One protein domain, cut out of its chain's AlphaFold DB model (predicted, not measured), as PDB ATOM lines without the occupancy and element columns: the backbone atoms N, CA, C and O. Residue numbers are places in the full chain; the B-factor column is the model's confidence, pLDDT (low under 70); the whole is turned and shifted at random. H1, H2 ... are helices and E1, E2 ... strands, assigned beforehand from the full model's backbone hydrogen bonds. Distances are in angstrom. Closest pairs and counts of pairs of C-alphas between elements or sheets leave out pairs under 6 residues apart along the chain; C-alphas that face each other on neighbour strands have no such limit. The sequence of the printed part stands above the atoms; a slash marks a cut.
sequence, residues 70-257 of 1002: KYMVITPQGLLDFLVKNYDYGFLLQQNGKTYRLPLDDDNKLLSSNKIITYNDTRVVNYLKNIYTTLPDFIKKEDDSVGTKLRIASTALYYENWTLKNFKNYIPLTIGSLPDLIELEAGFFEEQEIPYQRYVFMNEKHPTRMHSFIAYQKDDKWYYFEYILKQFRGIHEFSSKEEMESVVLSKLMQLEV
ATOM      1  N   LYS A  70     -22.480  20.155  28.087       68.12
ATOM      2  CA  LYS A  70     -21.339  19.223  28.188       68.12
ATOM      3  C   LYS A  70     -21.144  18.363  26.937       68.12
ATOM      4  O   LYS A  70     -20.028  17.929  26.675       68.12
ATOM      5  N   TYR A  71     -22.213  18.132  26.179       71.62
ATOM      6  CA  TYR A  71     -22.206  17.352  24.940       71.62
ATOM      7  C   TYR A  71     -22.230  18.241  23.690       71.62
ATOM      8  O   TYR A  71     -22.366  17.726  22.585       71.62
ATOM      9  N   MET A  72     -22.099  19.566  23.856       70.81
ATOM     10  CA  MET A  72     -22.237  20.565  22.787       70.81
ATOM     11  C   MET A  72     -23.579  20.481  22.035       70.81
ATOM     12  O   MET A  72     -23.684  20.885  20.880       70.81
ATOM     13  N   VAL A  73     -24.624  19.985  22.701       81.50
ATOM     14  CA  VAL A  73     -25.979  19.891  22.149       81.50
ATOM     15  C   VAL A  73     -26.719  21.183  22.484       81.50
ATOM     16  O   VAL A  73     -27.131  21.396  23.623       81.50
ATOM     17  N   ILE A  74     -26.831  22.075  21.497       82.81
ATOM     18  CA  ILE A  74     -27.384  23.434  21.669       82.81
ATOM     19  C   ILE A  74     -28.542  23.762  20.718       82.81
ATOM     20  O   ILE A  74     -29.166  24.808  20.849       82.81
ATOM     21  N   THR A  75     -28.849  22.884  19.762       88.94
ATOM     22  CA  THR A  75     -29.964  23.054  18.820       88.94
ATOM     23  C   THR A  75     -30.864  21.819  18.830       88.94
ATOM     24  O   THR A  75     -30.373  20.731  19.134       88.94
ATOM     25  N   PRO A  76     -32.155  21.946  18.463       92.38
ATOM     26  CA  PRO A  76     -33.028  20.788  18.276       92.38
ATOM     27  C   PRO A  76     -32.437  19.750  17.310       92.38
ATOM     28  O   PRO A  76     -32.438  18.565  17.618       92.38
ATOM     29  N   GLN A  77     -31.833  20.181  16.194       91.62
ATOM     30  CA  GLN A  77     -31.141  19.261  15.283       91.62
ATOM     31  C   GLN A  77     -29.968  18.550  15.973       91.62
ATOM     32  O   GLN A  77     -29.833  17.337  15.867       91.62
ATOM     33  N   GLY A  78     -29.166  19.282  16.753       89.50
ATOM     34  CA  GLY A  78     -28.082  18.692  17.536       89.50
ATOM     35  C   GLY A  78     -28.578  17.693  18.584       89.50
ATOM     36  O   GLY A  78     -27.889  16.708  18.845       89.50
ATOM     37  N   LEU A  79     -29.767  17.905  19.164       91.88
ATOM     38  CA  LEU A  79     -30.407  16.932  20.053       91.88
ATOM     39  C   LEU A  79     -30.796  15.677  19.275       91.88
ATOM     40  O   LEU A  79     -30.473  14.580  19.719       91.88
ATOM     41  N   LEU A  80     -31.451  15.828  18.122       91.62
ATOM     42  CA  LEU A  80     -31.833  14.694  17.285       91.62
ATOM     43  C   LEU A  80     -30.602  13.862  16.901       91.62
ATOM     44  O   LEU A  80     -30.581  12.656  17.137       91.62
ATOM     45  N   ASP A  81     -29.548  14.503  16.395       88.69
ATOM     46  CA  ASP A  81     -28.298  13.839  16.016       88.69
ATOM     47  C   ASP A  81     -27.646  13.138  17.219       88.69
ATOM     48  O   ASP A  81     -27.134  12.019  17.108       88.69
ATOM     49  N   PHE A  82     -27.693  13.774  18.394       88.00
ATOM     50  CA  PHE A  82     -27.200  13.198  19.639       88.00
ATOM     51  C   PHE A  82     -27.988  11.952  20.050       88.00
ATOM     52  O   PHE A  82     -27.367  10.939  20.377       88.00
ATOM     53  N   LEU A  83     -29.321  11.993  20.007       88.56
ATOM     54  CA  LEU A  83     -30.171  10.847  20.323       88.56
ATOM     55  C   LEU A  83     -29.927   9.709  19.326       88.56
ATOM     56  O   LEU A  83     -29.617   8.595  19.733       88.56
ATOM     57  N   VAL A  84     -29.933   9.996  18.023       86.19
ATOM     58  CA  VAL A  84     -29.687   9.005  16.958       86.19
ATOM     59  C   VAL A  84     -28.340   8.310  17.102       86.19
ATOM     60  O   VAL A  84     -28.235   7.111  16.846       86.19
ATOM     61  N   LYS A  85     -27.308   9.051  17.501       85.31
ATOM     62  CA  LYS A  85     -25.955   8.517  17.638       85.31
ATOM     63  C   LYS A  85     -25.735   7.756  18.945       85.31
ATOM     64  O   LYS A  85     -24.939   6.819  18.958       85.31
ATOM     65  N   ASN A  86     -26.360   8.192  20.039       83.62
ATOM     66  CA  ASN A  86     -25.982   7.759  21.388       83.62
ATOM     67  C   ASN A  86     -27.076   7.000  22.143       83.62
ATOM     68  O   ASN A  86     -26.772   6.468  23.206       83.62
ATOM     69  N   TYR A  87     -28.316   6.951  21.651       83.69
ATOM     70  CA  TYR A  87     -29.428   6.309  22.347       83.69
ATOM     71  C   TYR A  87     -29.983   5.105  21.600       83.69
ATOM     72  O   TYR A  87     -30.217   5.140  20.397       83.69
ATOM     73  N   ASP A  88     -30.276   4.055  22.361       79.81
ATOM     74  CA  ASP A  88     -31.151   2.974  21.924       79.81
ATOM     75  C   ASP A  88     -32.570   3.196  22.469       79.81
ATOM     76  O   ASP A  88     -32.757   3.627  23.609       79.81
ATOM     77  N   TYR A  89     -33.582   2.843  21.680       77.06
ATOM     78  CA  TYR A  89     -34.941   2.687  22.191       77.06
ATOM     79  C   TYR A  89     -35.049   1.339  22.912       77.06
ATOM     80  O   TYR A  89     -34.700   0.306  22.342       77.06
ATOM     81  N   GLY A  90     -35.471   1.321  24.176       76.19
ATOM     82  CA  GLY A  90     -35.554   0.091  24.968       76.19
ATOM     83  C   GLY A  90     -35.540   0.344  26.467       76.19
ATOM     84  O   GLY A  90     -35.967   1.391  26.922       76.19
ATOM     85  N   PHE A  91     -35.067  -0.606  27.270       72.69
ATOM     86  CA  PHE A  91     -35.035  -0.418  28.724       72.69
ATOM     87  C   PHE A  91     -33.860  -1.121  29.403       72.69
ATOM     88  O   PHE A  91     -33.162  -1.953  28.817       72.69
ATOM     89  N   LEU A  92     -33.632  -0.761  30.666       72.44
ATOM     90  CA  LEU A  92     -32.647  -1.395  31.535       72.44
ATOM     91  C   LEU A  92     -33.334  -2.330  32.523       72.44
ATOM     92  O   LEU A  92     -34.305  -1.952  33.172       72.44
ATOM     93  N   LEU A  93     -32.768  -3.517  32.696       68.44
ATOM     94  CA  LEU A  93     -33.147  -4.456  33.742       68.44
ATOM     95  C   LEU A  93     -32.019  -4.550  34.770       68.44
ATOM     96  O   LEU A  93     -30.899  -4.926  34.427       68.44
ATOM     97  N   GLN A  94     -32.310  -4.248  36.034       64.62
ATOM     98  CA  GLN A  94     -31.384  -4.499  37.137       64.62
ATOM     99  C   GLN A  94     -31.734  -5.806  37.840       64.62
ATOM    100  O   GLN A  94     -32.846  -5.979  38.325       64.62
ATOM    101  N   GLN A  95     -30.773  -6.725  37.925       57.03
ATOM    102  CA  GLN A  95     -30.947  -7.983  38.639       57.03
ATOM    103  C   GLN A  95     -29.630  -8.466  39.251       57.03
ATOM    104  O   GLN A  95     -28.599  -8.518  38.576       57.03
ATOM    105  N   ASN A  96     -29.665  -8.866  40.528       62.53
ATOM    106  CA  ASN A  96     -28.514  -9.394  41.275       62.53
ATOM    107  C   ASN A  96     -27.276  -8.477  41.210       62.53
ATOM    108  O   ASN A  96     -26.154  -8.941  41.017       62.53
ATOM    109  N   GLY A  97     -27.488  -7.159  41.298       58.66
ATOM    110  CA  GLY A  97     -26.418  -6.159  41.209       58.66
ATOM    111  C   GLY A  97     -25.827  -5.964  39.805       58.66
ATOM    112  O   GLY A  97     -24.843  -5.242  39.660       58.66
ATOM    113  N   LYS A  98     -26.403  -6.580  38.764       56.16
ATOM    114  CA  LYS A  98     -26.017  -6.384  37.359       56.16
ATOM    115  C   LYS A  98     -27.105  -5.644  36.592       56.16
ATOM    116  O   LYS A  98     -28.287  -5.849  36.839       56.16
ATOM    117  N   THR A  99     -26.686  -4.806  35.646       68.00
ATOM    118  CA  THR A  99     -27.583  -4.074  34.742       68.00
ATOM    119  C   THR A  99     -27.505  -4.689  33.348       68.00
ATOM    120  O   THR A  99     -26.414  -4.831  32.799       68.00
ATOM    121  N   TYR A 100     -28.652  -5.036  32.780       68.19
ATOM    122  CA  TYR A 100     -28.801  -5.564  31.429       68.19
ATOM    123  C   TYR A 100     -29.514  -4.522  30.562       68.19
ATOM    124  O   TYR A 100     -30.557  -4.006  30.952       68.19
ATOM    125  N   ARG A 101     -28.952  -4.209  29.390       71.00
ATOM    126  CA  ARG A 101     -29.608  -3.382  28.362       71.00
ATOM    127  C   ARG A 101     -30.511  -4.271  27.524       71.00
ATOM    128  O   ARG A 101     -30.061  -5.349  27.159       71.00
ATOM    129  N   LEU A 102     -31.731  -3.830  27.226       69.69
ATOM    130  CA  LEU A 102     -32.734  -4.545  26.431       69.69
ATOM    131  C   LEU A 102     -33.284  -3.601  25.343       69.69
ATOM    132  O   LEU A 102     -34.296  -2.940  25.579       69.69
ATOM    133  N   PRO A 103     -32.607  -3.473  24.182       66.62
ATOM    134  CA  PRO A 103     -33.062  -2.620  23.092       66.62
ATOM    135  C   PRO A 103     -34.244  -3.259  22.351       66.62
ATOM    136  O   PRO A 103     -34.286  -4.474  22.134       66.62
ATOM    137  N   LEU A 104     -35.195  -2.424  21.953       62.16
ATOM    138  CA  LEU A 104     -36.398  -2.791  21.215       62.16
ATOM    139  C   LEU A 104     -36.269  -2.382  19.738       62.16
ATOM    140  O   LEU A 104     -35.588  -1.419  19.388       62.16
ATOM    141  N   ASP A 105     -36.906  -3.156  18.869       56.34
ATOM    142  CA  ASP A 105     -37.118  -2.867  17.458       56.34
ATOM    143  C   ASP A 105     -38.423  -2.090  17.237       56.34
ATOM    144  O   ASP A 105     -39.147  -1.757  18.178       56.34
ATOM    145  N   ASP A 106     -38.707  -1.806  15.969       50.12
ATOM    146  CA  ASP A 106     -39.795  -0.927  15.538       50.12
ATOM    147  C   ASP A 106     -41.200  -1.500  15.836       50.12
ATOM    148  O   ASP A 106     -42.175  -0.758  15.823       50.12
ATOM    149  N   ASP A 107     -41.311  -2.796  16.155       48.41
ATOM    150  CA  ASP A 107     -42.557  -3.458  16.567       48.41
ATOM    151  C   ASP A 107     -42.625  -3.663  18.098       48.41
ATOM    152  O   ASP A 107     -43.384  -4.510  18.589       48.41
ATOM    153  N   ASN A 108     -41.784  -2.964  18.871       47.31
ATOM    154  CA  ASN A 108     -41.533  -3.243  20.289       47.31
ATOM    155  C   ASN A 108     -41.085  -4.703  20.541       47.31
ATOM    156  O   ASN A 108     -41.332  -5.270  21.612       47.31
ATOM    157  N   LYS A 109     -40.448  -5.360  19.562       44.84
ATOM    158  CA  LYS A 109     -39.856  -6.696  19.723       44.84
ATOM    159  C   LYS A 109     -38.375  -6.540  20.056       44.84
ATOM    160  O   LYS A 109     -37.728  -5.589  19.656       44.84
ATOM    161  N   LEU A 110     -37.799  -7.476  20.804       47.62
ATOM    162  CA  LEU A 110     -36.351  -7.474  21.034       47.62
ATOM    163  C   LEU A 110     -35.609  -7.654  19.700       47.62
ATOM    164  O   LEU A 110     -35.879  -8.615  18.974       47.62
ATOM    165  N   LEU A 111     -34.657  -6.761  19.400       45.88
ATOM    166  CA  LEU A 111     -33.804  -6.868  18.213       45.88
ATOM    167  C   LEU A 111     -33.043  -8.200  18.240       45.88
ATOM    168  O   LEU A 111     -32.181  -8.420  19.088       45.88
ATOM    169  N   SER A 112     -33.330  -9.083  17.282       39.81
ATOM    170  CA  SER A 112     -32.642 -10.376  17.153       39.81
ATOM    171  C   SER A 112     -31.249 -10.273  16.511       39.81
ATOM    172  O   SER A 112     -30.499 -11.248  16.550       39.81
ATOM    173  N   SER A 113     -30.885  -9.123  15.926       38.00
ATOM    174  CA  SER A 113     -29.805  -9.062  14.927       38.00
ATOM    175  C   SER A 113     -28.702  -8.011  15.117       38.00
ATOM    176  O   SER A 113     -27.729  -8.072  14.370       38.00
ATOM    177  N   ASN A 114     -28.729  -7.119  16.118       31.95
ATOM    178  CA  ASN A 114     -27.647  -6.131  16.294       31.95
ATOM    179  C   ASN A 114     -26.865  -6.303  17.607       31.95
ATOM    180  O   ASN A 114     -27.251  -5.798  18.653       31.95
ATOM    181  N   LYS A 115     -25.744  -7.035  17.492       39.19
ATOM    182  CA  LYS A 115     -24.449  -7.045  18.224       39.19
ATOM    183  C   LYS A 115     -24.325  -6.784  19.745       39.19
ATOM    184  O   LYS A 115     -23.234  -7.020  20.252       39.19
ATOM    185  N   ILE A 116     -25.350  -6.381  20.496       40.09
ATOM    186  CA  ILE A 116     -25.250  -6.133  21.952       40.09
ATOM    187  C   ILE A 116     -26.093  -7.129  22.761       40.09
ATOM    188  O   ILE A 116     -25.690  -7.525  23.852       40.09
ATOM    189  N   ILE A 117     -27.175  -7.658  22.180       41.81
ATOM    190  CA  ILE A 117     -27.797  -8.903  22.643       41.81
ATOM    191  C   ILE A 117     -27.850  -9.869  21.478       41.81
ATOM    192  O   ILE A 117     -28.834  -9.994  20.759       41.81
ATOM    193  N   THR A 118     -26.790 -10.637  21.320       40.12
ATOM    194  CA  THR A 118     -27.039 -12.011  20.914       40.12
ATOM    195  C   THR A 118     -27.793 -12.697  22.054       40.12
ATOM    196  O   THR A 118     -27.353 -12.597  23.203       40.12
ATOM    197  N   TYR A 119     -28.840 -13.473  21.758       48.12
ATOM    198  CA  TYR A 119     -29.387 -14.536  22.626       48.12
ATOM    199  C   TYR A 119     -28.322 -15.619  22.993       48.12
ATOM    200  O   TYR A 119     -28.650 -16.778  23.228       48.12
ATOM    201  N   ASN A 120     -27.036 -15.250  23.035       43.03
ATOM    202  CA  ASN A 120     -25.877 -16.066  23.361       43.03
ATOM    203  C   ASN A 120     -25.477 -15.946  24.840       43.03
ATOM    204  O   ASN A 120     -24.785 -16.844  25.315       43.03
ATOM    205  N   ASP A 121     -25.899 -14.913  25.598       55.44
ATOM    206  CA  ASP A 121     -25.775 -14.992  27.065       55.44
ATOM    207  C   ASP A 121     -26.868 -15.920  27.591       55.44
ATOM    208  O   ASP A 121     -28.008 -15.528  27.866       55.44
ATOM    209  N   THR A 122     -26.497 -17.191  27.716       59.62
ATOM    210  CA  THR A 122     -27.373 -18.275  28.149       59.62
ATOM    211  C   THR A 122     -28.032 -17.973  29.498       59.62
ATOM    212  O   THR A 122     -29.119 -18.477  29.761       59.62
ATOM    213  N   ARG A 123     -27.442 -17.116  30.346       61.81
ATOM    214  CA  ARG A 123     -28.018 -16.741  31.648       61.81
ATOM    215  C   ARG A 123     -29.230 -15.834  31.493       61.81
ATOM    216  O   ARG A 123     -30.232 -16.082  32.152       61.81
ATOM    217  N   VAL A 124     -29.167 -14.839  30.605       59.50
ATOM    218  CA  VAL A 124     -30.300 -13.939  30.320       59.50
ATOM    219  C   VAL A 124     -31.422 -14.717  29.641       59.50
ATOM    220  O   VAL A 124     -32.578 -14.605  30.036       59.50
ATOM    221  N   VAL A 125     -31.084 -15.582  28.679       61.56
ATOM    222  CA  VAL A 125     -32.068 -16.437  27.996       61.56
ATOM    223  C   VAL A 125     -32.740 -17.408  28.963       61.56
ATOM    224  O   VAL A 125     -33.960 -17.540  28.937       61.56
ATOM    225  N   ASN A 126     -31.976 -18.071  29.833       66.50
ATOM    226  CA  ASN A 126     -32.535 -18.987  30.828       66.50
ATOM    227  C   ASN A 126     -33.353 -18.244  31.888       66.50
ATOM    228  O   ASN A 126     -34.392 -18.744  32.303       66.50
ATOM    229  N   TYR A 127     -32.932 -17.046  32.290       66.50
ATOM    230  CA  TYR A 127     -33.690 -16.211  33.215       66.50
ATOM    231  C   TYR A 127     -35.037 -15.773  32.623       66.50
ATOM    232  O   TYR A 127     -36.077 -16.004  33.236       66.50
ATOM    233  N   LEU A 128     -35.041 -15.237  31.398       64.81
ATOM    234  CA  LEU A 128     -36.267 -14.855  30.692       64.81
ATOM    235  C   LEU A 128     -37.164 -16.070  30.394       64.81
ATOM    236  O   LEU A 128     -38.382 -15.968  30.511       64.81
ATOM    237  N   LYS A 129     -36.591 -17.241  30.071       66.69
ATOM    238  CA  LYS A 129     -37.346 -18.504  29.939       66.69
ATOM    239  C   LYS A 129     -37.989 -18.924  31.259       66.69
ATOM    240  O   LYS A 129     -39.163 -19.276  31.259       66.69
ATOM    241  N   ASN A 130     -37.256 -18.861  32.369       67.19
ATOM    242  CA  ASN A 130     -37.794 -19.181  33.691       67.19
ATOM    243  C   ASN A 130     -38.936 -18.231  34.063       67.19
ATOM    244  O   ASN A 130     -39.992 -18.688  34.493       67.19
ATOM    245  N   ILE A 131     -38.788 -16.932  33.806       63.31
ATOM    246  CA  ILE A 131     -39.875 -15.972  34.025       63.31
ATOM    247  C   ILE A 131     -41.081 -16.292  33.156       63.31
ATOM    248  O   ILE A 131     -42.200 -16.322  33.662       63.31
ATOM    249  N   TYR A 132     -40.871 -16.605  31.877       59.25
ATOM    250  CA  TYR A 132     -41.965 -17.003  30.998       59.25
ATOM    251  C   TYR A 132     -42.751 -18.191  31.567       59.25
ATOM    252  O   TYR A 132     -43.978 -18.189  31.526       59.25
ATOM    253  N   THR A 133     -42.069 -19.187  32.151       63.00
ATOM    254  CA  THR A 133     -42.750 -20.329  32.783       63.00
ATOM    255  C   THR A 133     -43.573 -19.941  34.012       63.00
ATOM    256  O   THR A 133     -44.606 -20.564  34.253       63.00
ATOM    257  N   THR A 134     -43.174 -18.891  34.737       59.97
ATOM    258  CA  THR A 134     -43.889 -18.387  35.920       59.97
ATOM    259  C   THR A 134     -45.014 -17.401  35.600       59.97
ATOM    260  O   THR A 134     -45.813 -17.098  36.483       59.97
ATOM    261  N   LEU A 135     -45.105 -16.900  34.361       52.28
ATOM    262  CA  LEU A 135     -46.203 -16.017  33.963       52.28
ATOM    263  C   LEU A 135     -47.549 -16.771  33.973       52.28
ATOM    264  O   LEU A 135     -47.586 -17.963  33.654       52.28
ATOM    265  N   PRO A 136     -48.666 -16.097  34.297       48.75
ATOM    266  CA  PRO A 136     -50.005 -16.663  34.160       48.75
ATOM    267  C   PRO A 136     -50.300 -17.153  32.736       48.75
ATOM    268  O   PRO A 136     -49.911 -16.510  31.761       48.75
ATOM    269  N   ASP A 137     -51.044 -18.254  32.605       51.47
ATOM    270  CA  ASP A 137     -51.281 -18.908  31.305       51.47
ATOM    271  C   ASP A 137     -52.002 -18.019  30.285       51.47
ATOM    272  O   ASP A 137     -51.768 -18.153  29.091       51.47
ATOM    273  N   PHE A 138     -52.791 -17.036  30.727       46.06
ATOM    274  CA  PHE A 138     -53.444 -16.080  29.825       46.06
ATOM    275  C   PHE A 138     -52.477 -15.068  29.171       46.06
ATOM    276  O   PHE A 138     -52.853 -14.404  28.208       46.06
ATOM    277  N   ILE A 139     -51.248 -14.926  29.687       43.91
ATOM    278  CA  ILE A 139     -50.190 -14.073  29.109       43.91
ATOM    279  C   ILE A 139     -49.362 -14.859  28.073       43.91
ATOM    280  O   ILE A 139     -48.748 -14.275  27.176       43.91
ATOM    281  N   LYS A 140     -49.373 -16.195  28.154       53.94
ATOM    282  CA  LYS A 140     -48.691 -17.099  27.226       53.94
ATOM    283  C   LYS A 140     -49.552 -17.244  25.960       53.94
ATOM    284  O   LYS A 140     -50.602 -17.874  25.993       53.94
ATOM    285  N   LYS A 141     -49.156 -16.619  24.844       53.06
ATOM    286  CA  LYS A 141     -49.851 -16.780  23.545       53.06
ATOM    287  C   LYS A 141     -49.591 -18.172  22.937       53.06
ATOM    288  O   LYS A 141     -48.567 -18.777  23.232       53.06
ATOM    289  N   GLU A 142     -50.477 -18.615  22.037       42.16
ATOM    290  CA  GLU A 142     -50.447 -19.915  21.324       42.16
ATOM    291  C   GLU A 142     -49.239 -20.133  20.379       42.16
ATOM    292  O   GLU A 142     -49.048 -21.243  19.887       42.16
ATOM    293  N   ASP A 143     -48.403 -19.116  20.125       46.81
ATOM    294  CA  ASP A 143     -47.184 -19.259  19.312       46.81
ATOM    295  C   ASP A 143     -45.970 -19.620  20.182       46.81
ATOM    296  O   ASP A 143     -45.473 -18.822  20.984       46.81
ATOM    297  N   ASP A 144     -45.482 -20.842  19.985       52.31
ATOM    298  CA  ASP A 144     -44.505 -21.498  20.844       52.31
ATOM    299  C   ASP A 144     -43.038 -21.183  20.485       52.31
ATOM    300  O   ASP A 144     -42.105 -21.749  21.073       52.31
ATOM    301  N   SER A 145     -42.811 -20.254  19.546       57.22
ATOM    302  CA  SER A 145     -41.468 -19.837  19.143       57.22
ATOM    303  C   SER A 145     -40.676 -19.220  20.311       57.22
ATOM    304  O   SER A 145     -41.165 -18.401  21.094       57.22
ATOM    305  N   VAL A 146     -39.399 -19.602  20.437       55.03
ATOM    306  CA  VAL A 146     -38.509 -19.152  21.529       55.03
ATOM    307  C   VAL A 146     -38.414 -17.620  21.596       55.03
ATOM    308  O   VAL A 146     -38.366 -17.059  22.690       55.03
ATOM    309  N   GLY A 147     -38.449 -16.936  20.447       57.25
ATOM    310  CA  GLY A 147     -38.451 -15.473  20.370       57.25
ATOM    311  C   GLY A 147     -39.711 -14.835  20.964       57.25
ATOM    312  O   GLY A 147     -39.605 -13.887  21.744       57.25
ATOM    313  N   THR A 148     -40.897 -15.387  20.680       58.16
ATOM    314  CA  THR A 148     -42.172 -14.897  21.230       58.16
ATOM    315  C   THR A 148     -42.213 -15.029  22.755       58.16
ATOM    316  O   THR A 148     -42.589 -14.072  23.437       58.16
ATOM    317  N   LYS A 149     -41.743 -16.159  23.306       60.84
ATOM    318  CA  LYS A 149     -41.674 -16.396  24.761       60.84
ATOM    319  C   LYS A 149     -40.768 -15.390  25.471       60.84
ATOM    320  O   LYS A 149     -41.145 -14.794  26.480       60.84
ATOM    321  N   LEU A 150     -39.580 -15.164  24.912       59.94
ATOM    322  CA  LEU A 150     -38.592 -14.244  25.476       59.94
ATOM    323  C   LEU A 150     -39.075 -12.788  25.434       59.94
ATOM    324  O   LEU A 150     -38.891 -12.076  26.416       59.94
ATOM    325  N   ARG A 151     -39.761 -12.380  24.357       59.28
ATOM    326  CA  ARG A 151     -40.396 -11.057  24.236       59.28
ATOM    327  C   ARG A 151     -41.460 -10.828  25.311       59.28
ATOM    328  O   ARG A 151     -41.464  -9.792  25.965       59.28
ATOM    329  N   ILE A 152     -42.354 -11.796  25.509       60.38
ATOM    330  CA  ILE A 152     -43.431 -11.689  26.506       60.38
ATOM    331  C   ILE A 152     -42.845 -11.529  27.918       60.38
ATOM    332  O   ILE A 152     -43.263 -10.642  28.661       60.38
ATOM    333  N   ALA A 153     -41.837 -12.335  28.264       60.22
ATOM    334  CA  ALA A 153     -41.165 -12.249  29.560       60.22
ATOM    335  C   ALA A 153     -40.446 -10.910  29.775       60.22
ATOM    336  O   ALA A 153     -40.547 -10.327  30.853       60.22
ATOM    337  N   SER A 154     -39.750 -10.393  28.757       57.91
ATOM    338  CA  SER A 154     -39.058  -9.107  28.861       57.91
ATOM    339  C   SER A 154     -40.021  -7.932  29.027       57.91
ATOM    340  O   SER A 154     -39.764  -7.045  29.835       57.91
ATOM    341  N   THR A 155     -41.146  -7.930  28.306       58.69
ATOM    342  CA  THR A 155     -42.154  -6.866  28.399       58.69
ATOM    343  C   THR A 155     -42.844  -6.862  29.764       58.69
ATOM    344  O   THR A 155     -43.040  -5.799  30.343       58.69
ATOM    345  N   ALA A 156     -43.160  -8.040  30.311       61.00
ATOM    346  CA  ALA A 156     -43.732  -8.149  31.653       61.00
ATOM    347  C   ALA A 156     -42.777  -7.599  32.729       61.00
ATOM    348  O   ALA A 156     -43.186  -6.800  33.565       61.00
ATOM    349  N   LEU A 157     -41.489  -7.958  32.649       63.16
ATOM    350  CA  LEU A 157     -40.455  -7.445  33.553       63.16
ATOM    351  C   LEU A 157     -40.273  -5.931  33.469       63.16
ATOM    352  O   LEU A 157     -40.041  -5.292  34.495       63.16
ATOM    353  N   TYR A 158     -40.332  -5.374  32.259       65.19
ATOM    354  CA  TYR A 158     -40.282  -3.931  32.061       65.19
ATOM    355  C   TYR A 158     -41.416  -3.254  32.827       65.19
ATOM    356  O   TYR A 158     -41.143  -2.404  33.662       65.19
ATOM    357  N   TYR A 159     -42.666  -3.675  32.619       64.44
ATOM    358  CA  TYR A 159     -43.809  -3.046  33.287       64.44
ATOM    359  C   TYR A 159     -43.771  -3.179  34.811       64.44
ATOM    360  O   TYR A 159     -44.144  -2.239  35.507       64.44
ATOM    361  N   GLU A 160     -43.295  -4.310  35.334       61.91
ATOM    362  CA  GLU A 160     -43.199  -4.544  36.780       61.91
ATOM    363  C   GLU A 160     -42.132  -3.667  37.456       61.91
ATOM    364  O   GLU A 160     -42.329  -3.213  38.581       61.91
ATOM    365  N   ASN A 161     -41.008  -3.413  36.779       66.06
ATOM    366  CA  ASN A 161     -39.846  -2.746  37.377       66.06
ATOM    367  C   ASN A 161     -39.621  -1.310  36.873       66.06
ATOM    368  O   ASN A 161     -38.704  -0.630  37.345       66.06
ATOM    369  N   TRP A 162     -40.403  -0.842  35.899       75.75
ATOM    370  CA  TRP A 162     -40.242   0.495  35.342       75.75
ATOM    371  C   TRP A 162     -40.771   1.562  36.298       75.75
ATOM    372  O   TRP A 162     -41.882   1.483  36.824       75.75
ATOM    373  N   THR A 163     -39.950   2.590  36.481       75.06
ATOM    374  CA  THR A 163     -40.266   3.811  37.219       75.06
ATOM    375  C   THR A 163     -39.681   4.989  36.458       75.06
ATOM    376  O   THR A 163     -38.513   4.946  36.055       75.06
ATOM    377  N   LEU A 164     -40.483   6.035  36.265       77.75
ATOM    378  CA  LEU A 164     -40.028   7.245  35.592       77.75
ATOM    379  C   LEU A 164     -38.974   7.965  36.445       77.75
ATOM    380  O   LEU A 164     -39.190   8.220  37.631       77.75
ATOM    381  N   LYS A 165     -37.853   8.333  35.829       75.31
ATOM    382  CA  LYS A 165     -36.753   9.089  36.440       75.31
ATOM    383  C   LYS A 165     -36.687  10.489  35.839       75.31
ATOM    384  O   LYS A 165     -37.172  10.736  34.745       75.31
ATOM    385  N   ASN A 166     -36.038  11.417  36.532       75.00
ATOM    386  CA  ASN A 166     -35.696  12.712  35.946       75.00
ATOM    387  C   ASN A 166     -34.733  12.571  34.744       75.00
ATOM    388  O   ASN A 166     -33.802  11.760  34.789       75.00
ATOM    389  N   PHE A 167     -34.876  13.430  33.724       75.69
ATOM    390  CA  PHE A 167     -33.998  13.481  32.546       75.69
ATOM    391  C   PHE A 167     -32.500  13.534  32.849       75.69
ATOM    392  O   PHE A 167     -31.699  12.911  32.147       75.69
ATOM    393  N   LYS A 168     -32.104  14.197  33.941       76.31
ATOM    394  CA  LYS A 168     -30.699  14.279  34.367       76.31
ATOM    395  C   LYS A 168     -30.084  12.911  34.663       76.31
ATOM    396  O   LYS A 168     -28.875  12.738  34.525       76.31
ATOM    397  N   ASN A 169     -30.916  11.937  35.021       72.62
ATOM    398  CA  ASN A 169     -30.508  10.570  35.310       72.62
ATOM    399  C   ASN A 169     -30.497   9.670  34.058       72.62
ATOM    400  O   ASN A 169     -29.896   8.599  34.115       72.62
ATOM    401  N   TYR A 170     -31.115  10.083  32.938       70.19
ATOM    402  CA  TYR A 170     -31.144   9.310  31.683       70.19
ATOM    403  C   TYR A 170     -29.938   9.560  30.780       70.19
ATOM    404  O   TYR A 170     -29.555   8.670  30.019       70.19
ATOM    405  N   ILE A 171     -29.317  10.739  30.873       69.06
ATOM    406  CA  ILE A 171     -28.161  11.124  30.046       69.06
ATOM    407  C   ILE A 171     -27.017  10.088  30.045       69.06
ATOM    408  O   ILE A 171     -26.517   9.731  28.979       69.06
ATOM    409  N   PRO A 172     -26.632   9.510  31.196       68.25
ATOM    410  CA  PRO A 172     -25.586   8.487  31.238       68.25
ATOM    411  C   PRO A 172     -26.012   7.104  30.719       68.25
ATOM    412  O   PRO A 172     -25.156   6.247  30.517       68.25
ATOM    413  N   LEU A 173     -27.316   6.837  30.573       71.00
ATOM    414  CA  LEU A 173     -27.827   5.479  30.369       71.00
ATOM    415  C   LEU A 173     -27.764   5.027  28.909       71.00
ATOM    416  O   LEU A 173     -27.635   3.829  28.666       71.00
ATOM    417  N   THR A 174     -27.783   5.953  27.940       79.31
ATOM    418  CA  THR A 174     -27.698   5.671  26.485       79.31
ATOM    419  C   THR A 174     -28.774   4.704  25.953       79.31
ATOM    420  O   THR A 174     -28.640   4.139  24.871       79.31
ATOM    421  N   ILE A 175     -29.837   4.474  26.726       79.75
ATOM    422  CA  ILE A 175     -31.018   3.677  26.378       79.75
ATOM    423  C   ILE A 175     -32.205   4.195  27.196       79.75
ATOM    424  O   ILE A 175     -32.025   4.542  28.367       79.75
ATOM    425  N   GLY A 176     -33.394   4.254  26.599       79.69
ATOM    426  CA  GLY A 176     -34.605   4.720  27.278       79.69
ATOM    427  C   GLY A 176     -35.880   4.237  26.596       79.69
ATOM    428  O   GLY A 176     -35.887   3.983  25.386       79.69
ATOM    429  N   SER A 177     -36.942   4.073  27.383       78.31
ATOM    430  CA  SER A 177     -38.268   3.737  26.869       78.31
ATOM    431  C   SER A 177     -38.983   4.984  26.343       78.31
ATOM    432  O   SER A 177     -38.453   6.092  26.432       78.31
ATOM    433  N   LEU A 178     -40.192   4.821  25.793       79.62
ATOM    434  CA  LEU A 178     -40.956   5.938  25.228       79.62
ATOM    435  C   LEU A 178     -41.102   7.107  26.229       79.62
ATOM    436  O   LEU A 178     -40.677   8.206  25.887       79.62
ATOM    437  N   PRO A 179     -41.587   6.918  27.475       79.94
ATOM    438  CA  PRO A 179     -41.703   8.039  28.405       79.94
ATOM    439  C   PRO A 179     -40.344   8.575  28.881       79.94
ATOM    440  O   PRO A 179     -40.213   9.773  29.113       79.94
ATOM    441  N   ASP A 180     -39.321   7.717  28.994       82.50
ATOM    442  CA  ASP A 180     -37.975   8.127  29.416       82.50
ATOM    443  C   ASP A 180     -37.353   9.119  28.418       82.50
ATOM    444  O   ASP A 180     -36.761  10.129  28.802       82.50
ATOM    445  N   LEU A 181     -37.484   8.818  27.122       87.19
ATOM    446  CA  LEU A 181     -36.921   9.623  26.041       87.19
ATOM    447  C   LEU A 181     -37.677  10.939  25.859       87.19
ATOM    448  O   LEU A 181     -37.043  11.965  25.648       87.19
ATOM    449  N   ILE A 182     -38.999  10.940  26.030       88.81
ATOM    450  CA  ILE A 182     -39.792  12.175  25.977       88.81
ATOM    451  C   ILE A 182     -39.427  13.131  27.107       88.81
ATOM    452  O   ILE A 182     -39.322  14.333  26.871       88.81
ATOM    453  N   GLU A 183     -39.171  12.633  28.319       88.12
ATOM    454  CA  GLU A 183     -38.679  13.499  29.394       88.12
ATOM    455  C   GLU A 183     -37.243  13.975  29.141       88.12
ATOM    456  O   GLU A 183     -36.909  15.113  29.476       88.12
ATOM    457  N   LEU A 184     -36.401  13.154  28.501       88.19
ATOM    458  CA  LEU A 184     -35.073  13.577  28.055       88.19
ATOM    459  C   LEU A 184     -35.135  14.721  27.036       88.19
ATOM    460  O   LEU A 184     -34.432  15.720  27.192       88.19
ATOM    461  N   GLU A 185     -35.986  14.585  26.023       92.06
ATOM    462  CA  GLU A 185     -36.226  15.610  25.010       92.06
ATOM    463  C   GLU A 185     -36.805  16.879  25.643       92.06
ATOM    464  O   GLU A 185     -36.264  17.967  25.451       92.06
ATOM    465  N   ALA A 186     -37.850  16.752  26.463       90.81
ATOM    466  CA  ALA A 186     -38.464  17.872  27.169       90.81
ATOM    467  C   ALA A 186     -37.452  18.641  28.031       90.81
ATOM    468  O   ALA A 186     -37.421  19.869  27.982       90.81
ATOM    469  N   GLY A 187     -36.577  17.934  28.756       88.25
ATOM    470  CA  GLY A 187     -35.517  18.546  29.556       88.25
ATOM    471  C   GLY A 187     -34.549  19.399  28.729       88.25
ATOM    472  O   GLY A 187     -34.099  20.444  29.195       88.25
ATOM    473  N   PHE A 188     -34.263  19.009  27.481       90.31
ATOM    474  CA  PHE A 188     -33.487  19.847  26.563       90.31
ATOM    475  C   PHE A 188     -34.237  21.136  26.210       90.31
ATOM    476  O   PHE A 188     -33.661  22.219  26.329       90.31
ATOM    477  N   PHE A 189     -35.505  21.047  25.800       91.25
ATOM    478  CA  PHE A 189     -36.291  22.229  25.426       91.25
ATOM    479  C   PHE A 189     -36.507  23.178  26.617       91.25
ATOM    480  O   PHE A 189     -36.406  24.392  26.443       91.25
ATOM    481  N   GLU A 190     -36.696  22.640  27.829       87.94
ATOM    482  CA  GLU A 190     -36.720  23.412  29.080       87.94
ATOM    483  C   GLU A 190     -35.410  24.175  29.310       87.94
ATOM    484  O   GLU A 190     -35.432  25.381  29.546       87.94
ATOM    485  N   GLU A 191     -34.258  23.504  29.205       85.19
ATOM    486  CA  GLU A 191     -32.940  24.130  29.391       85.19
ATOM    487  C   GLU A 191     -32.611  25.177  28.307       85.19
ATOM    488  O   GLU A 191     -31.904  26.161  28.564       85.19
ATOM    489  N   GLN A 192     -33.124  24.990  27.090       85.19
ATOM    490  CA  GLN A 192     -32.987  25.961  26.005       85.19
ATOM    491  C   GLN A 192     -34.002  27.106  26.073       85.19
ATOM    492  O   GLN A 192     -33.885  28.032  25.275       85.19
ATOM    493  N   GLU A 193     -34.950  27.074  27.014       88.38
ATOM    494  CA  GLU A 193     -36.053  28.040  27.108       88.38
ATOM    495  C   GLU A 193     -36.885  28.108  25.810       88.38
ATOM    496  O   GLU A 193     -37.446  29.145  25.459       88.38
ATOM    497  N   ILE A 194     -36.967  26.990  25.080       89.75
ATOM    498  CA  ILE A 194     -37.770  26.873  23.863       89.75
ATOM    499  C   ILE A 194     -39.178  26.419  24.273       89.75
ATOM    500  O   ILE A 194     -39.309  25.352  24.877       89.75
ATOM    501  N   PRO A 195     -40.248  27.172  23.946       93.00
ATOM    502  CA  PRO A 195     -41.614  26.754  24.243       93.00
ATOM    503  C   PRO A 195     -41.948  25.416  23.575       93.00
ATOM    504  O   PRO A 195     -41.768  25.256  22.368       93.00
ATOM    505  N   TYR A 196     -42.466  24.464  24.349       94.19
ATOM    506  CA  TYR A 196     -42.769  23.120  23.863       94.19
ATOM    507  C   TYR A 196     -44.012  22.516  24.530       94.19
ATOM    508  O   TYR A 196     -44.510  23.009  25.545       94.19
ATOM    509  N   GLN A 197     -44.529  21.444  23.934       92.06
ATOM    510  CA  GLN A 197     -45.650  20.641  24.411       92.06
ATOM    511  C   GLN A 197     -45.353  19.158  24.198       92.06
ATOM    512  O   GLN A 197     -44.829  18.756  23.160       92.06
ATOM    513  N   ARG A 198     -45.714  18.341  25.188       90.62
ATOM    514  CA  ARG A 198     -45.679  16.881  25.083       90.62
ATOM    515  C   ARG A 198     -46.982  16.411  24.465       90.62
ATOM    516  O   ARG A 198     -48.045  16.858  24.894       90.62
ATOM    517  N   TYR A 199     -46.901  15.482  23.529       89.62
ATOM    518  CA  TYR A 199     -48.062  14.849  22.926       89.62
ATOM    519  C   TYR A 199     -48.053  13.348  23.150       89.62
ATOM    520  O   TYR A 199     -47.002  12.711  23.193       89.62
ATOM    521  N   VAL A 200     -49.253  12.785  23.243       85.69
ATOM    522  CA  VAL A 200     -49.486  11.348  23.206       85.69
ATOM    523  C   VAL A 200     -50.550  11.020  22.169       85.69
ATOM    524  O   VAL A 200     -51.641  11.593  22.160       85.69
ATOM    525  N   PHE A 201     -50.208  10.090  21.290       85.44
ATOM    526  CA  PHE A 201     -51.112   9.389  20.403       85.44
ATOM    527  C   PHE A 201     -51.485   8.046  21.031       85.44
ATOM    528  O   PHE A 201     -50.615   7.312  21.495       85.44
ATOM    529  N   MET A 202     -52.773   7.723  21.065       78.12
ATOM    530  CA  MET A 202     -53.271   6.476  21.645       78.12
ATOM    531  C   MET A 202     -54.430   5.913  20.832       78.12
ATOM    532  O   MET A 202     -55.251   6.673  20.321       78.12
ATOM    533  N   ASN A 203     -54.526   4.586  20.795       76.12
ATOM    534  CA  ASN A 203     -55.721   3.862  20.377       76.12
ATOM    535  C   ASN A 203     -56.417   3.266  21.618       76.12
ATOM    536  O   ASN A 203     -55.835   2.426  22.302       76.12
ATOM    537  N   GLU A 204     -57.657   3.659  21.920       70.69
ATOM    538  CA  GLU A 204     -58.396   3.157  23.091       70.69
ATOM    539  C   GLU A 204     -58.699   1.655  23.026       70.69
ATOM    540  O   GLU A 204     -58.695   0.987  24.059       70.69
ATOM    541  N   LYS A 205     -58.900   1.097  21.824       67.06
ATOM    542  CA  LYS A 205     -59.055  -0.357  21.632       67.06
ATOM    543  C   LYS A 205     -57.753  -1.108  21.881       67.06
ATOM    544  O   LYS A 205     -57.762  -2.263  22.311       67.06
ATOM    545  N   HIS A 206     -56.620  -0.462  21.618       63.91
ATOM    546  CA  HIS A 206     -55.296  -1.057  21.754       63.91
ATOM    547  C   HIS A 206     -54.351  -0.120  22.523       63.91
ATOM    548  O   HIS A 206     -53.448   0.454  21.921       63.91
ATOM    549  N   PRO A 207     -54.492  -0.006  23.860       57.25
ATOM    550  CA  PRO A 207     -53.744   0.958  24.681       57.25
ATOM    551  C   PRO A 207     -52.219   0.792  24.640       57.25
ATOM    552  O   PRO A 207     -51.478   1.693  25.012       57.25
ATOM    553  N   THR A 208     -51.744  -0.377  24.208       56.72
ATOM    554  CA  THR A 208     -50.322  -0.681  23.995       56.72
ATOM    555  C   THR A 208     -49.773  -0.111  22.686       56.72
ATOM    556  O   THR A 208     -48.561  -0.097  22.495       56.72
ATOM    557  N   ARG A 209     -50.643   0.375  21.795       67.00
ATOM    558  CA  ARG A 209     -50.306   1.136  20.587       67.00
ATOM    559  C   ARG A 209     -50.367   2.625  20.907       67.00
ATOM    560  O   ARG A 209     -51.244   3.360  20.456       67.00
ATOM    561  N   MET A 210     -49.467   3.020  21.799       75.88
ATOM    562  CA  MET A 210     -49.274   4.397  22.225       75.88
ATOM    563  C   MET A 210     -47.966   4.911  21.638       75.88
ATOM    564  O   MET A 210     -46.968   4.193  21.612       75.88
ATOM    565  N   HIS A 211     -47.978   6.164  21.204       85.81
ATOM    566  CA  HIS A 211     -46.788   6.881  20.779       85.81
ATOM    567  C   HIS A 211     -46.755   8.262  21.427       85.81
ATOM    568  O   HIS A 211     -47.803   8.842  21.697       85.81
ATOM    569  N   SER A 212     -45.573   8.802  21.682       87.38
ATOM    570  CA  SER A 212     -45.407  10.123  22.285       87.38
ATOM    571  C   SER A 212     -44.308  10.887  21.575       87.38
ATOM    572  O   SER A 212     -43.376  10.282  21.055       87.38
ATOM    573  N   PHE A 213     -44.431  12.210  21.551       92.25
ATOM    574  CA  PHE A 213     -43.484  13.096  20.876       92.25
ATOM    575  C   PHE A 213     -43.490  14.499  21.487       92.25
ATOM    576  O   PHE A 213     -44.405  14.865  22.238       92.25
ATOM    577  N   ILE A 214     -42.486  15.300  21.130       94.94
ATOM    578  CA  ILE A 214     -42.422  16.723  21.463       94.94
ATOM    579  C   ILE A 214     -42.842  17.564  20.256       94.94
ATOM    580  O   ILE A 214     -42.373  17.366  19.138       94.94
ATOM    581  N   ALA A 215     -43.710  18.544  20.496       95.50
ATOM    582  CA  ALA A 215     -43.930  19.648  19.578       95.50
ATOM    583  C   ALA A 215     -43.369  20.931  20.191       95.50
ATOM    584  O   ALA A 215     -43.619  21.202  21.364       95.50
ATOM    585  N   TYR A 216     -42.638  21.736  19.430       96.06
ATOM    586  CA  TYR A 216     -42.077  22.991  19.934       96.06
ATOM    587  C   TYR A 216     -42.353  24.162  18.999       96.06
ATOM    588  O   TYR A 216     -42.589  23.979  17.806       96.06
ATOM    589  N   GLN A 217     -42.342  25.372  19.555       94.12
ATOM    590  CA  GLN A 217     -42.584  26.603  18.815       94.12
ATOM    591  C   GLN A 217     -41.292  27.410  18.698       94.12
ATOM    592  O   GLN A 217     -40.590  27.633  19.686       94.12
ATOM    593  N   LYS A 218     -40.987  27.869  17.483       91.44
ATOM    594  CA  LYS A 218     -39.851  28.752  17.200       91.44
ATOM    595  C   LYS A 218     -40.182  29.635  15.996       91.44
ATOM    596  O   LYS A 218     -40.703  29.129  15.008       91.44
ATOM    597  N   ASP A 219     -39.877  30.929  16.076       89.88
ATOM    598  CA  ASP A 219     -40.075  31.893  14.978       89.88
ATOM    599  C   ASP A 219     -41.509  31.869  14.400       89.88
ATOM    600  O   ASP A 219     -41.705  31.789  13.190       89.88
ATOM    601  N   ASP A 220     -42.518  31.863  15.283       89.06
ATOM    602  CA  ASP A 220     -43.956  31.765  14.958       89.06
ATOM    603  C   ASP A 220     -44.401  30.500  14.198       89.06
ATOM    604  O   ASP A 220     -45.557  30.394  13.789       89.06
ATOM    605  N   LYS A 221     -43.531  29.492  14.089       94.06
ATOM    606  CA  LYS A 221     -43.839  28.184  13.499       94.06
ATOM    607  C   LYS A 221     -43.880  27.081  14.547       94.06
ATOM    608  O   LYS A 221     -43.299  27.207  15.629       94.06
ATOM    609  N   TRP A 222     -44.549  25.984  14.205       95.31
ATOM    610  CA  TRP A 222     -44.632  24.778  15.027       95.31
ATOM    611  C   TRP A 222     -43.821  23.652  14.408       95.31
ATOM    612  O   TRP A 222     -43.848  23.459  13.198       95.31
ATOM    613  N   TYR A 223     -43.123  22.892  15.242       95.69
ATOM    614  CA  TYR A 223     -42.257  21.807  14.805       95.69
ATOM    615  C   TYR A 223     -42.638  20.514  15.514       95.69
ATOM    616  O   TYR A 223     -42.774  20.502  16.735       95.69
ATOM    617  N   TYR A 224     -42.779  19.434  14.751       94.81
ATOM    618  CA  TYR A 224     -42.890  18.065  15.253       94.81
ATOM    619  C   TYR A 224     -41.482  17.474  15.358       94.81
ATOM    620  O   TYR A 224     -40.796  17.331  14.345       94.81
ATOM    621  N   PHE A 225     -41.044  17.180  16.581       95.38
ATOM    622  CA  PHE A 225     -39.769  16.534  16.865       95.38
ATOM    623  C   PHE A 225     -40.005  15.039  17.069       95.38
ATOM    624  O   PHE A 225     -40.689  14.641  18.012       95.38
ATOM    625  N   GLU A 226     -39.426  14.218  16.197       91.44
ATOM    626  CA  GLU A 226     -39.577  12.771  16.249       91.44
ATOM    627  C   GLU A 226     -38.225  12.072  16.226       91.44
ATOM    628  O   GLU A 226     -37.433  12.218  15.295       91.44
ATOM    629  N   TYR A 227     -37.982  11.252  17.240       88.56
ATOM    630  CA  TYR A 227     -36.765  10.458  17.363       88.56
ATOM    631  C   TYR A 227     -37.048   8.946  17.338       88.56
ATOM    632  O   TYR A 227     -36.268   8.155  16.777       88.56
ATOM    633  N   ILE A 228     -38.164   8.545  17.936       83.12
ATOM    634  CA  ILE A 228     -38.469   7.181  18.355       83.12
ATOM    635  C   ILE A 228     -39.010   6.380  17.172       83.12
ATOM    636  O   ILE A 228     -38.496   5.301  16.866       83.12
ATOM    637  N   LEU A 229     -39.970   6.937  16.432       80.31
ATOM    638  CA  LEU A 229     -40.472   6.351  15.195       80.31
ATOM    639  C   LEU A 229     -39.455   6.561  14.080       80.31
ATOM    640  O   LEU A 229     -39.449   7.587  13.408       80.31
ATOM    641  N   LYS A 230     -38.608   5.556  13.833       74.38
ATOM    642  CA  LYS A 230     -37.569   5.608  12.786       74.38
ATOM    643  C   LYS A 230     -38.089   6.044  11.419       74.38
ATOM    644  O   LYS A 230     -37.382   6.746  10.709       74.38
ATOM    645  N   GLN A 231     -39.305   5.628  11.066       72.44
ATOM    646  CA  GLN A 231     -39.949   5.957   9.792       72.44
ATOM    647  C   GLN A 231     -40.217   7.464   9.650       72.44
ATOM    648  O   GLN A 231     -40.282   7.972   8.535       72.44
ATOM    649  N   PHE A 232     -40.364   8.170  10.774       78.06
ATOM    650  CA  PHE A 232     -40.761   9.582  10.875       78.06
ATOM    651  C   PHE A 232     -39.686  10.454  11.504       78.06
ATOM    652  O   PHE A 232     -39.883  11.654  11.689       78.06
ATOM    653  N   ARG A 233     -38.555   9.841  11.841       86.12
ATOM    654  CA  ARG A 233     -37.464  10.467  12.560       86.12
ATOM    655  C   ARG A 233     -36.998  11.716  11.825       86.12
ATOM    656  O   ARG A 233     -36.596  11.639  10.667       86.12
ATOM    657  N   GLY A 234     -37.025  12.848  12.513       89.38
ATOM    658  CA  GLY A 234     -36.763  14.145  11.915       89.38
ATOM    659  C   GLY A 234     -37.404  15.285  12.691       89.38
ATOM    660  O   GLY A 234     -38.051  15.091  13.721       89.38
ATOM    661  N   ILE A 235     -37.209  16.488  12.161       92.44
ATOM    662  CA  ILE A 235     -37.850  17.709  12.632       92.44
ATOM    663  C   ILE A 235     -38.688  18.238  11.477       92.44
ATOM    664  O   ILE A 235     -38.146  18.575  10.427       92.44
ATOM    665  N   HIS A 236     -40.002  18.302  11.672       90.94
ATOM    666  CA  HIS A 236     -40.949  18.658  10.616       90.94
ATOM    667  C   HIS A 236     -41.609  19.990  10.940       90.94
ATOM    668  O   HIS A 236     -42.158  20.156  12.027       90.94
ATOM    669  N   GLU A 237     -41.527  20.939  10.012       91.62
ATOM    670  CA  GLU A 237     -42.019  22.309  10.176       91.62
ATOM    671  C   GLU A 237     -43.482  22.450   9.723       91.62
ATOM    672  O   GLU A 237     -43.880  21.917   8.689       91.62
ATOM    673  N   PHE A 238     -44.265  23.230  10.470       92.94
ATOM    674  CA  PHE A 238     -45.658  23.563  10.179       92.94
ATOM    675  C   PHE A 238     -45.944  25.042  10.441       92.94
ATOM    676  O   PHE A 238     -45.369  25.665  11.340       92.94
ATOM    677  N   SER A 239     -46.894  25.603   9.692       91.38
ATOM    678  CA  SER A 239     -47.269  27.016   9.817       91.38
ATOM    679  C   SER A 239     -48.063  27.311  11.090       91.38
ATOM    680  O   SER A 239     -48.070  28.438  11.577       91.38
ATOM    681  N   SER A 240     -48.741  26.303  11.648       91.56
ATOM    682  CA  SER A 240     -49.557  26.450  12.850       91.56
ATOM    683  C   SER A 240     -49.642  25.156  13.651       91.56
ATOM    684  O   SER A 240     -49.428  24.054  13.142       91.56
ATOM    685  N   LYS A 241     -50.026  25.302  14.921       90.12
ATOM    686  CA  LYS A 241     -50.276  24.183  15.829       90.12
ATOM    687  C   LYS A 241     -51.362  23.243  15.304       90.12
ATOM    688  O   LYS A 241     -51.194  22.033  15.333       90.12
ATOM    689  N   GLU A 242     -52.472  23.805  14.831       88.56
ATOM    690  CA  GLU A 242     -53.611  23.029  14.337       88.56
ATOM    691  C   GLU A 242     -53.237  22.198  13.105       88.56
ATOM    692  O   GLU A 242     -53.592  21.026  13.014       88.56
ATOM    693  N   GLU A 243     -52.485  22.787  12.173       90.69
ATOM    694  CA  GLU A 243     -51.976  22.070  11.006       90.69
ATOM    695  C   GLU A 243     -51.074  20.898  11.412       90.69
ATOM    696  O   GLU A 243     -51.281  19.785  10.930       90.69
ATOM    697  N   MET A 244     -50.128  21.139  12.325       92.31
ATOM    698  CA  MET A 244     -49.236  20.115  12.875       92.31
ATOM    699  C   MET A 244     -50.028  18.975  13.527       92.31
ATOM    700  O   MET A 244     -49.820  17.816  13.178       92.31
ATOM    701  N   GLU A 245     -50.997  19.287  14.395       90.75
ATOM    702  CA  GLU A 245     -51.856  18.281  15.032       90.75
ATOM    703  C   GLU A 245     -52.626  17.443  14.004       90.75
ATOM    704  O   GLU A 245     -52.637  16.219  14.108       90.75
ATOM    705  N   SER A 246     -53.244  18.072  12.998       89.31
ATOM    706  CA  SER A 246     -54.005  17.356  11.968       89.31
ATOM    707  C   SER A 246     -53.134  16.433  11.123       89.31
ATOM    708  O   SER A 246     -53.506  15.283  10.880       89.31
ATOM    709  N   VAL A 247     -51.981  16.926  10.666       91.12
ATOM    710  CA  VAL A 247     -51.081  16.155   9.804       91.12
ATOM    711  C   VAL A 247     -50.470  15.009  10.595       91.12
ATOM    712  O   VAL A 247     -50.601  13.861  10.177       91.12
ATOM    713  N   VAL A 248     -49.885  15.281  11.764       90.69
ATOM    714  CA  VAL A 248     -49.253  14.249  12.599       90.69
ATOM    715  C   VAL A 248     -50.267  13.183  13.007       90.69
ATOM    716  O   VAL A 248     -49.988  11.996  12.841       90.69
ATOM    717  N   LEU A 249     -51.470  13.571  13.446       89.25
ATOM    718  CA  LEU A 249     -52.534  12.616  13.759       89.25
ATOM    719  C   LEU A 249     -52.879  11.741  12.547       89.25
ATOM    720  O   LEU A 249     -52.906  10.521  12.681       89.25
ATOM    721  N   SER A 250     -53.085  12.335  11.364       89.12
ATOM    722  CA  SER A 250     -53.407  11.568  10.152       89.12
ATOM    723  C   SER A 250     -52.316  10.548   9.807       89.12
ATOM    724  O   SER A 250     -52.618   9.401   9.487       89.12
ATOM    725  N   LYS A 251     -51.036  10.917   9.940       89.38
ATOM    726  CA  LYS A 251     -49.903  10.036   9.629       89.38
ATOM    727  C   LYS A 251     -49.734   8.924  10.668       89.38
ATOM    728  O   LYS A 251     -49.468   7.784  10.291       89.38
ATOM    729  N   LEU A 252     -49.929   9.224  11.953       87.12
ATOM    730  CA  LEU A 252     -49.901   8.224  13.028       87.12
ATOM    731  C   LEU A 252     -51.062   7.232  12.902       87.12
ATOM    732  O   LEU A 252     -50.853   6.030  13.023       87.12
ATOM    733  N   MET A 253     -52.265   7.706  12.568       84.81
ATOM    734  CA  MET A 253     -53.393   6.828  12.249       84.81
ATOM    735  C   MET A 253     -53.101   5.962  11.023       84.81
ATOM    736  O   MET A 253     -53.413   4.776  11.026       84.81
ATOM    737  N   GLN A 254     -52.463   6.523   9.992       85.56
ATOM    738  CA  GLN A 254     -52.122   5.785   8.779       85.56
ATOM    739  C   GLN A 254     -51.201   4.588   9.059       85.56
ATOM    740  O   GLN A 254     -51.373   3.553   8.418       85.56
ATOM    741  N   LEU A 255     -50.272   4.682  10.022       80.94
ATOM    742  CA  LEU A 255     -49.435   3.540  10.430       80.94
ATOM    743  C   LEU A 255     -50.247   2.354  10.947       80.94
ATOM    744  O   LEU A 255     -49.860   1.204  10.740       80.94
ATOM    745  N   GLU A 256     -51.352   2.647  11.623       77.44
ATOM    746  CA  GLU A 256     -52.221   1.662  12.257       77.44
ATOM    747  C   GLU A 256     -53.179   1.001  11.251       77.44
ATOM    748  O   GLU A 256     -53.701  -0.083  11.517       77.44
ATOM    749  N   VAL A 257     -53.370   1.614  10.075       74.56
ATOM    750  CA  VAL A 257     -54.196   1.081   8.983       74.56
ATOM    751  C   VAL A 257     -53.450  -0.033   8.250       74.56
ATOM    752  O   VAL A 257     -52.427   0.193   7.599       74.56
TER     753      VAL A 257
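This is residues 70 to 257 of the 1002 residues of an uncharacterized protein of Bacillus sp. CAG:988 (UniProt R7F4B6). What does the model look like? Two lobes follow each other along the longest axis: a strongly twisted sheet of four strands, E3 to E6, with H5 and H1 over one face and H6 over the other, and a smaller lobe in which H2 crosses H3 and H3 packs on the strand hairpin of E1 and E2. E1 reaches from the smaller lobe to H5, and the short H4 packs on H5. What is it built of? The printed part has 188 residues, with six named helices and six named strands in the order H1 E1 E2 H2 H3 H4 H5 E3 E4 E5 E6 H6, and its class is mixed, helices and strands. The larger sheet has the order E3 - E4 - E5 - E6 and the smaller E1 - E2, both antiparallel. How large is it? It is compact, with a radius of gyration of the C-alphas of 18.2 A and spans of 55 by 41 by 27 A.

Where is the larger sheet? E3 is residues 196 to 203, 23.5 A long, and E4 is residues 210 to 218, 26.6 A, beginning with C-alpha 210 at (-49.274, 4.397, 22.225). E5 is residues 221 to 226 and E6 residues 234 to 238. Where are the helices near it? H1 is residues 76 to 86, with C-alpha 76 at (-33.028, 20.788, 18.276), H4 is residues 167 to 170, and H5 is residues 178 to 191, 20.3 A. H6 is residues 241 to 256, 22.9 A, ending with C-alpha 256 at (-52.221, 1.662, 12.257). What is left? E1 is residues 88 to 95, 20.0 A, E2 residues 98 to 103, H2 residues 122 to 134, 18.3 A, and H3 residues 146 to 161, 22.8 A.

How are the four strands joined? They form a meander, each strand the antiparallel neighbour of the one before, and each neighbour pair is a hairpin. N 197 and O 215 are 2.7 A apart between E3 and E4, N 223 and O 216 are 2.8 A apart between E4 and E5, and N 238 and O 222 are 2.8 A apart between E5 and E6, within hydrogen-bond range. What is on the faces? There are three layers, helices on both faces of the sheet: H1 and H5 are on one face and H6 is on the opposite face. H5 runs along the strands over E4 at a height over the sheet of 9.2 A, its closest C-alphas to E4 being those of Ile 182 and Phe 213, 6.4 A apart; the closest C-alphas of H6 and E5 are those of Trp 222 and Lys 241, 5.7 A. H1 and H5 only just touch, with 3 pairs of C-alphas within 8 A, the closest Leu 79 and Glu 185 at 7.8 A, while H4 touches H5 at Phe 167 and Leu 184, 4.6 A between C-alphas. How is the smaller lobe arranged? In the hairpin E1 and E2, N 100 and O 93 are 2.8 A apart, and the closest C-alphas of E1 and H3 are those of Phe 91 and Tyr 158, 7.1 A. H3 touches H2 with residues 149 to 154 alone, about perpendicular at 77 degrees, the closest C-alphas being those of Tyr 132 and Ala 153, 5.0 A. What do the helix backbones show? Every O i to N i+4 pair is within hydrogen-bond range in H1, H2, H3 and H5, against 11 of 12 in H6, and H4 is too short for such a pair.

How far does it reach? The two C-alphas farthest apart are those of Thr 133 and Asp 219, 55.2 A. Is anything cut, and which links are long? The printed part has no cut, and the links E2 to H2 and H2 to H3 are long. Where is confidence low? The mean pLDDT of the printed part is 73.8, and 76 residues are under 70, among them residues 102 to 161.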